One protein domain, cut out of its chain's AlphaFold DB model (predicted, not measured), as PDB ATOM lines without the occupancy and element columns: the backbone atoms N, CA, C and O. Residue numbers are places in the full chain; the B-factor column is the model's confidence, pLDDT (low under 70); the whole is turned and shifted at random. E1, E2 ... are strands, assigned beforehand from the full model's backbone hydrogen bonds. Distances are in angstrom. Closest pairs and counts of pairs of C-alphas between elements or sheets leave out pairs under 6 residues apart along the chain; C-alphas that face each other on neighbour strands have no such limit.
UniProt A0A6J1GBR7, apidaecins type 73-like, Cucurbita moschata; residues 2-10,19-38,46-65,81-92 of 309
ATOM      1  N   TRP A   2     -32.275 -38.052 -31.243       85.81
ATOM      2  CA  TRP A   2     -31.946 -39.201 -30.390       85.81
ATOM      3  C   TRP A   2     -32.523 -38.981 -28.998       85.81
ATOM      4  O   TRP A   2     -32.407 -37.883 -28.459       85.81
ATOM      5  N   ASP A   3     -33.102 -40.026 -28.434       84.69
ATOM      6  CA  ASP A   3     -33.499 -40.104 -27.039       84.69
ATOM      7  C   ASP A   3     -32.897 -41.379 -26.463       84.69
ATOM      8  O   ASP A   3     -33.094 -42.464 -27.007       84.69
ATOM      9  N   ILE A   4     -32.095 -41.238 -25.413       87.38
ATOM     10  CA  ILE A   4     -31.468 -42.365 -24.734       87.38
ATOM     11  C   ILE A   4     -31.871 -42.279 -23.276       87.38
ATOM     12  O   ILE A   4     -31.462 -41.371 -22.553       87.38
ATOM     13  N   THR A   5     -32.665 -43.249 -22.846       86.12
ATOM     14  CA  THR A   5     -33.194 -43.304 -21.492       86.12
ATOM     15  C   THR A   5     -32.712 -44.576 -20.805       86.12
ATOM     16  O   THR A   5     -32.888 -45.678 -21.322       86.12
ATOM     17  N   VAL A   6     -32.123 -44.437 -19.614       84.62
ATOM     18  CA  VAL A   6     -31.691 -45.572 -18.789       84.62
ATOM     19  C   VAL A   6     -32.379 -45.513 -17.433       84.62
ATOM     20  O   VAL A   6     -32.263 -44.528 -16.708       84.62
ATOM     21  N   HIS A   7     -33.079 -46.584 -17.079       80.75
ATOM     22  CA  HIS A   7     -33.813 -46.707 -15.822       80.75
ATOM     23  C   HIS A   7     -33.371 -47.979 -15.089       80.75
ATOM     24  O   HIS A   7     -33.982 -49.038 -15.266       80.75
ATOM     25  N   PRO A   8     -32.288 -47.908 -14.301       78.06
ATOM     26  CA  PRO A   8     -31.816 -49.047 -13.537       78.06
ATOM     27  C   PRO A   8     -32.757 -49.347 -12.369       78.06
ATOM     28  O   PRO A   8     -33.155 -48.458 -11.620       78.06
ATOM     29  N   ALA A   9     -33.078 -50.624 -12.200       74.56
ATOM     30  CA  ALA A   9     -33.707 -51.168 -11.012       74.56
ATOM     31  C   ALA A   9     -32.659 -51.986 -10.250       74.56
ATOM     32  O   ALA A   9     -32.392 -53.138 -10.597       74.56
ATOM     33  N   SER A  10     -32.065 -51.379  -9.222       70.44
ATOM     34  CA  SER A  10     -31.161 -52.060  -8.298       70.44
ATOM     35  C   SER A  10     -31.432 -51.672  -6.850       70.44
ATOM     36  O   SER A  10     -31.778 -50.531  -6.549       70.44
ATOM     37  N   PHE A  19     -42.015 -48.198 -13.496       82.56
ATOM     38  CA  PHE A  19     -41.646 -47.240 -14.525       82.56
ATOM     39  C   PHE A  19     -42.748 -47.204 -15.573       82.56
ATOM     40  O   PHE A  19     -42.987 -48.192 -16.264       82.56
ATOM     41  N   ASN A  20     -43.405 -46.055 -15.698       86.12
ATOM     42  CA  ASN A  20     -44.419 -45.817 -16.716       86.12
ATOM     43  C   ASN A  20     -43.919 -44.721 -17.652       86.12
ATOM     44  O   ASN A  20     -43.599 -43.621 -17.201       86.12
ATOM     45  N   ARG A  21     -43.856 -45.018 -18.950       83.44
ATOM     46  CA  ARG A  21     -43.420 -44.065 -19.972       83.44
ATOM     47  C   ARG A  21     -44.429 -44.021 -21.109       83.44
ATOM     48  O   ARG A  21     -44.672 -45.032 -21.764       83.44
ATOM     49  N   THR A  22     -44.975 -42.839 -21.370       87.12
ATOM     50  CA  THR A  22     -45.789 -42.568 -22.558       87.12
ATOM     51  C   THR A  22     -45.089 -41.517 -23.403       87.12
ATOM     52  O   THR A  22     -44.677 -40.485 -22.879       87.12
ATOM     53  N   LEU A  23     -44.931 -41.786 -24.697       82.06
ATOM     54  CA  LEU A  23     -44.186 -40.920 -25.609       82.06
ATOM     55  C   LEU A  23     -44.984 -40.571 -26.865       82.06
ATOM     56  O   LEU A  23     -45.565 -41.446 -27.510       82.06
ATOM     57  N   PHE A  24     -44.912 -39.285 -27.225       84.56
ATOM     58  CA  PHE A  24     -45.511 -38.674 -28.416       84.56
ATOM     59  C   PHE A  24     -44.459 -37.846 -29.170       84.56
ATOM     60  O   PHE A  24     -44.464 -36.616 -29.098       84.56
ATOM     61  N   PRO A  25     -43.490 -38.483 -29.835       78.00
ATOM     62  CA  PRO A  25     -42.393 -37.753 -30.451       78.00
ATOM     63  C   PRO A  25     -42.840 -37.021 -31.720       78.00
ATOM     64  O   PRO A  25     -43.269 -37.659 -32.679       78.00
ATOM     65  N   PRO A  26     -42.720 -35.685 -31.779       75.69
ATOM     66  CA  PRO A  26     -43.275 -34.901 -32.881       75.69
ATOM     67  C   PRO A  26     -42.447 -34.984 -34.173       75.69
ATOM     68  O   PRO A  26     -42.883 -34.495 -35.212       75.69
ATOM     69  N   GLN A  27     -41.248 -35.569 -34.123       82.81
ATOM     70  CA  GLN A  27     -40.316 -35.664 -35.244       82.81
ATOM     71  C   GLN A  27     -39.714 -37.068 -35.340       82.81
ATOM     72  O   GLN A  27     -39.703 -37.781 -34.333       82.81
ATOM     73  N   PRO A  28     -39.164 -37.456 -36.508       85.00
ATOM     74  CA  PRO A  28     -38.459 -38.720 -36.642       85.00
ATOM     75  C   PRO A  28     -37.372 -38.889 -35.578       85.00
ATOM     76  O   PRO A  28     -36.538 -37.991 -35.353       85.00
ATOM     77  N   MET A  29     -37.367 -40.045 -34.919       84.50
ATOM     78  CA  MET A  29     -36.477 -40.278 -33.789       84.50
ATOM     79  C   MET A  29     -35.900 -41.684 -33.728       84.50
ATOM     80  O   MET A  29     -36.511 -42.656 -34.166       84.50
ATOM     81  N   TRP A  30     -34.730 -41.738 -33.107       87.56
ATOM     82  CA  TRP A  30     -34.140 -42.924 -32.524       87.56
ATOM     83  C   TRP A  30     -34.397 -42.874 -31.022       87.56
ATOM     84  O   TRP A  30     -33.925 -41.951 -30.358       87.56
ATOM     85  N   ASP A  31     -35.157 -43.830 -30.505       87.75
ATOM     86  CA  ASP A  31     -35.388 -44.001 -29.074       87.75
ATOM     87  C   ASP A  31     -34.663 -45.262 -28.611       87.75
ATOM     88  O   ASP A  31     -34.925 -46.357 -29.103       87.75
ATOM     89  N   ILE A  32     -33.720 -45.103 -27.692       88.25
ATOM     90  CA  ILE A  32     -33.018 -46.206 -27.051       88.25
ATOM     91  C   ILE A  32     -33.401 -46.188 -25.584       88.25
ATOM     92  O   ILE A  32     -33.012 -45.296 -24.832       88.25
ATOM     93  N   THR A  33     -34.132 -47.206 -25.151       87.56
ATOM     94  CA  THR A  33     -34.494 -47.353 -23.745       87.56
ATOM     95  C   THR A  33     -33.835 -48.593 -23.153       87.56
ATOM     96  O   THR A  33     -34.008 -49.701 -23.659       87.56
ATOM     97  N   VAL A  34     -33.096 -48.420 -22.054       86.06
ATOM     98  CA  VAL A  34     -32.436 -49.517 -21.339       86.06
ATOM     99  C   VAL A  34     -32.937 -49.586 -19.902       86.06
ATOM    100  O   VAL A  34     -32.828 -48.622 -19.148       86.06
ATOM    101  N   HIS A  35     -33.451 -50.739 -19.487       82.06
ATOM    102  CA  HIS A  35     -33.884 -50.952 -18.108       82.06
ATOM    103  C   HIS A  35     -33.196 -52.174 -17.497       82.06
ATOM    104  O   HIS A  35     -33.736 -53.283 -17.548       82.06
ATOM    105  N   PRO A  36     -31.984 -52.006 -16.949       80.31
ATOM    106  CA  PRO A  36     -31.310 -53.094 -16.270       80.31
ATOM    107  C   PRO A  36     -31.978 -53.374 -14.924       80.31
ATOM    108  O   PRO A  36     -32.221 -52.454 -14.144       80.31
ATOM    109  N   ALA A  37     -32.246 -54.644 -14.643       75.44
ATOM    110  CA  ALA A  37     -32.719 -55.122 -13.353       75.44
ATOM    111  C   ALA A  37     -31.650 -56.015 -12.714       75.44
ATOM    112  O   ALA A  37     -31.326 -57.079 -13.252       75.44
ATOM    113  N   SER A  38     -31.103 -55.591 -11.573       73.94
ATOM    114  CA  SER A  38     -30.115 -56.372 -10.829       73.94
ATOM    115  C   SER A  38     -30.196 -56.179  -9.319       73.94
ATOM    116  O   SER A  38     -30.310 -55.067  -8.817       73.94
ATOM    117  N   HIS A  46     -41.509 -53.324 -12.545       83.56
ATOM    118  CA  HIS A  46     -42.563 -53.222 -13.542       83.56
ATOM    119  C   HIS A  46     -42.261 -52.079 -14.501       83.56
ATOM    120  O   HIS A  46     -42.075 -50.936 -14.086       83.56
ATOM    121  N   PHE A  47     -42.276 -52.371 -15.792       84.25
ATOM    122  CA  PHE A  47     -42.039 -51.406 -16.851       84.25
ATOM    123  C   PHE A  47     -43.235 -51.406 -17.791       84.25
ATOM    124  O   PHE A  47     -43.484 -52.398 -18.474       84.25
ATOM    125  N   ASN A  48     -43.968 -50.299 -17.840       87.62
ATOM    126  CA  ASN A  48     -45.020 -50.088 -18.822       87.62
ATOM    127  C   ASN A  48     -44.597 -48.984 -19.782       87.62
ATOM    128  O   ASN A  48     -44.287 -47.862 -19.367       87.62
ATOM    129  N   ARG A  49     -44.605 -49.289 -21.078       85.44
ATOM    130  CA  ARG A  49     -44.282 -48.317 -22.119       85.44
ATOM    131  C   ARG A  49     -45.376 -48.264 -23.167       85.44
ATOM    132  O   ARG A  49     -45.772 -49.291 -23.716       85.44
ATOM    133  N   THR A  50     -45.817 -47.052 -23.473       88.06
ATOM    134  CA  THR A  50     -46.763 -46.788 -24.554       88.06
ATOM    135  C   THR A  50     -46.181 -45.751 -25.500       88.06
ATOM    136  O   THR A  50     -45.739 -44.685 -25.073       88.06
ATOM    137  N   LEU A  51     -46.172 -46.060 -26.791       83.25
ATOM    138  CA  LEU A  51     -45.604 -45.197 -27.823       83.25
ATOM    139  C   LEU A  51     -46.630 -44.890 -28.901       83.25
ATOM    140  O   LEU A  51     -47.247 -45.800 -29.463       83.25
ATOM    141  N   PHE A  52     -46.718 -43.605 -29.226       85.00
ATOM    142  CA  PHE A  52     -47.529 -43.068 -30.310       85.00
ATOM    143  C   PHE A  52     -46.661 -42.163 -31.195       85.00
ATOM    144  O   PHE A  52     -46.749 -40.941 -31.077       85.00
ATOM    145  N   PRO A  53     -45.767 -42.711 -32.038       78.19
ATOM    146  CA  PRO A  53     -44.911 -41.900 -32.895       78.19
ATOM    147  C   PRO A  53     -45.665 -41.434 -34.159       78.19
ATOM    148  O   PRO A  53     -45.865 -42.239 -35.066       78.19
ATOM    149  N   PRO A  54     -46.070 -40.151 -34.286       78.56
ATOM    150  CA  PRO A  54     -46.692 -39.612 -35.504       78.56
ATOM    151  C   PRO A  54     -45.768 -39.592 -36.733       78.56
ATOM    152  O   PRO A  54     -46.222 -39.257 -37.823       78.56
ATOM    153  N   GLN A  55     -44.484 -39.902 -36.560       83.75
ATOM    154  CA  GLN A  55     -43.424 -39.854 -37.567       83.75
ATOM    155  C   GLN A  55     -42.637 -41.175 -37.557       83.75
ATOM    156  O   GLN A  55     -42.703 -41.896 -36.559       83.75
ATOM    157  N   PRO A  56     -41.878 -41.499 -38.621       85.06
ATOM    158  CA  PRO A  56     -41.040 -42.693 -38.642       85.06
ATOM    159  C   PRO A  56     -40.108 -42.783 -37.430       85.06
ATOM    160  O   PRO A  56     -39.513 -41.784 -37.013       85.06
ATOM    161  N   MET A  57     -39.974 -43.984 -36.875       85.25
ATOM    162  CA  MET A  57     -39.241 -44.215 -35.631       85.25
ATOM    163  C   MET A  57     -38.372 -45.466 -35.715       85.25
ATOM    164  O   MET A  57     -38.783 -46.496 -36.253       85.25
ATOM    165  N   TRP A  58     -37.198 -45.368 -35.098       89.19
ATOM    166  CA  TRP A  58     -36.361 -46.498 -34.724       89.19
ATOM    167  C   TRP A  58     -36.391 -46.616 -33.211       89.19
ATOM    168  O   TRP A  58     -36.006 -45.683 -32.508       89.19
ATOM    169  N   ASP A  59     -36.871 -47.744 -32.714       89.12
ATOM    170  CA  ASP A  59     -36.974 -47.998 -31.287       89.12
ATOM    171  C   ASP A  59     -36.141 -49.216 -30.920       89.12
ATOM    172  O   ASP A  59     -36.272 -50.285 -31.513       89.12
ATOM    173  N   ILE A  60     -35.259 -49.036 -29.946       90.19
ATOM    174  CA  ILE A  60     -34.423 -50.091 -29.402       90.19
ATOM    175  C   ILE A  60     -34.696 -50.151 -27.912       90.19
ATOM    176  O   ILE A  60     -34.364 -49.240 -27.157       90.19
ATOM    177  N   THR A  61     -35.282 -51.255 -27.472       88.75
ATOM    178  CA  THR A  61     -35.559 -51.478 -26.058       88.75
ATOM    179  C   THR A  61     -34.740 -52.651 -25.547       88.75
ATOM    180  O   THR A  61     -34.832 -53.752 -26.085       88.75
ATOM    181  N   VAL A  62     -33.947 -52.431 -24.499       87.75
ATOM    182  CA  VAL A  62     -33.110 -53.472 -23.894       87.75
ATOM    183  C   VAL A  62     -33.422 -53.591 -22.410       87.75
ATOM    184  O   VAL A  62     -33.279 -52.629 -21.660       87.75
ATOM    185  N   HIS A  63     -33.812 -54.775 -21.949       82.69
ATOM    186  CA  HIS A  63     -34.057 -55.000 -20.525       82.69
ATOM    187  C   HIS A  63     -33.279 -56.213 -20.018       82.69
ATOM    188  O   HIS A  63     -33.804 -57.330 -20.007       82.69
ATOM    189  N   PRO A  64     -32.009 -56.021 -19.631       80.88
ATOM    190  CA  PRO A  64     -31.229 -57.086 -19.037       80.88
ATOM    191  C   PRO A  64     -31.708 -57.356 -17.611       80.88
ATOM    192  O   PRO A  64     -31.875 -56.430 -16.819       80.88
ATOM    193  N   ALA A  65     -31.898 -58.626 -17.278       75.69
ATOM    194  CA  ALA A  65     -32.230 -59.076 -15.935       75.69
ATOM    195  C   ALA A  65     -31.155 -60.044 -15.431       75.69
ATOM    196  O   ALA A  65     -30.916 -61.088 -16.044       75.69
ATOM    197  N   PRO A  81     -47.859 -47.097 -33.929       75.62
ATOM    198  CA  PRO A  81     -47.138 -46.238 -34.862       75.62
ATOM    199  C   PRO A  81     -47.976 -45.941 -36.123       75.62
ATOM    200  O   PRO A  81     -48.103 -46.816 -36.977       75.62
ATOM    201  N   PRO A  82     -48.527 -44.722 -36.306       76.62
ATOM    202  CA  PRO A  82     -49.172 -44.282 -37.553       76.62
ATOM    203  C   PRO A  82     -48.246 -44.210 -38.776       76.62
ATOM    204  O   PRO A  82     -48.728 -43.929 -39.870       76.62
ATOM    205  N   GLN A  83     -46.941 -44.423 -38.603       82.62
ATOM    206  CA  GLN A  83     -45.897 -44.334 -39.626       82.62
ATOM    207  C   GLN A  83     -44.996 -45.577 -39.585       82.62
ATOM    208  O   GLN A  83     -45.032 -46.309 -38.592       82.62
ATOM    209  N   PRO A  84     -44.188 -45.836 -40.631       83.44
ATOM    210  CA  PRO A  84     -43.262 -46.959 -40.631       83.44
ATOM    211  C   PRO A  84     -42.345 -46.969 -39.406       83.44
ATOM    212  O   PRO A  84     -41.838 -45.926 -38.984       83.44
ATOM    213  N   MET A  85     -42.124 -48.157 -38.849       84.50
ATOM    214  CA  MET A  85     -41.349 -48.332 -37.623       84.50
ATOM    215  C   MET A  85     -40.379 -49.503 -37.747       84.50
ATOM    216  O   MET A  85     -40.733 -50.570 -38.259       84.50
ATOM    217  N   TRP A  86     -39.176 -49.296 -37.218       89.00
ATOM    218  CA  TRP A  86     -38.216 -50.352 -36.931       89.00
ATOM    219  C   TRP A  86     -38.133 -50.518 -35.430       89.00
ATOM    220  O   TRP A  86     -37.844 -49.563 -34.711       89.00
ATOM    221  N   ASP A  87     -38.390 -51.729 -34.971       89.56
ATOM    222  CA  ASP A  87     -38.422 -52.029 -33.559       89.56
ATOM    223  C   ASP A  87     -37.526 -53.213 -33.236       89.56
ATOM    224  O   ASP A  87     -37.648 -54.287 -33.824       89.56
ATOM    225  N   ILE A  88     -36.619 -52.999 -32.293       91.19
ATOM    226  CA  ILE A  88     -35.710 -54.015 -31.791       91.19
ATOM    227  C   ILE A  88     -35.907 -54.104 -30.290       91.19
ATOM    228  O   ILE A  88     -35.641 -53.168 -29.540       91.19
ATOM    229  N   THR A  89     -36.349 -55.264 -29.837       89.81
ATOM    230  CA  THR A  89     -36.557 -55.530 -28.422       89.81
ATOM    231  C   THR A  89     -35.654 -56.675 -27.984       89.81
ATOM    232  O   THR A  89     -35.713 -57.765 -28.548       89.81
ATOM    233  N   VAL A  90     -34.819 -56.442 -26.968       88.44
ATOM    234  CA  VAL A  90     -33.881 -57.439 -26.441       88.44
ATOM    235  C   VAL A  90     -34.050 -57.581 -24.934       88.44
ATOM    236  O   VAL A  90     -33.876 -56.617 -24.191       88.44
ATOM    237  N   HIS A  91     -34.340 -58.784 -24.446       82.88
ATOM    238  CA  HIS A  91     -34.420 -59.027 -23.003       82.88
ATOM    239  C   HIS A  91     -33.568 -60.227 -22.597       82.88
ATOM    240  O   HIS A  91     -34.064 -61.356 -22.548       82.88
ATOM    241  N   PRO A  92     -32.272 -60.002 -22.335       81.19
ATOM    242  CA  PRO A  92     -31.412 -61.043 -21.819       81.19
ATOM    243  C   PRO A  92     -31.744 -61.314 -20.352       81.19
ATOM    244  O   PRO A  92     -31.817 -60.392 -19.541       81.19
TER     245      PRO A  92
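This is residues 2 to 10, 19 to 38, 46 to 65 and 81 to 92 of the 309 residues of the protein "apidaecins type 73-like" of Cucurbita moschata (UniProt A0A6J1GBR7). A chain wound in stacked turns, broken by three cuts: a flat wall of four strands, E1, E3, E5 and E6, with a smaller sheet of E2 and E4 over part of one of its faces. The chain folds back from E2 into E3 and from E4 into E5, and these two turns stack one beside the other. The printed part has 61 residues, no named helix and six strands, E1 to E6 in order along the chain; the class is all strand. The larger sheet runs E1, E3, E5, E6 and the smaller one E2, E4, both parallel. The whole is compact, with a radius of gyration of the C-alphas of 11.7 A, yet elongated, spanning 35 by 19 by 17 A.

E1, residues 2 to 6, is an edge strand and is parallel to E3, residues 29 to 34, at 11 degrees; N 3 and O 30 are 2.8 A apart, within hydrogen-bond range. E2, residues 19 to 23, is parallel to E4, residues 46 to 51, at 3 degrees, with N 21 and O 48 at 2.9 A. E3 is parallel to E5, residues 57 to 62, at 7 degrees, with N 60 and O 31 at 2.8 A. E5 is parallel to the other edge strand, E6, residues 85 to 90, at 5 degrees, with N 61 and O 88 at 2.8 A. E2 and E3 are apart, and so are E4 and E5.

E1 begins at C-alpha 2, (-31.946, -39.201, -30.390), and measures 13.2 A; E2 measures 13.0 A. E3 measures 16.0 A, E4 16.7 A, and E5 and E6 16.2 A each. E6 ends at C-alpha 90, (-33.881, -57.439, -26.441).

The two farthest C-alphas, of Ser 10 and Gln 83, are 35.5 A apart. Residues 11 to 18, 39 to 45 and 66 to 80 are not printed, with C-alpha gaps of 13.1, 13.1 and 27.3 A. The links E2 to E3 and E4 to E5 are tight. Mean pLDDT of the printed part is 83.6, and no printed residue is under 70.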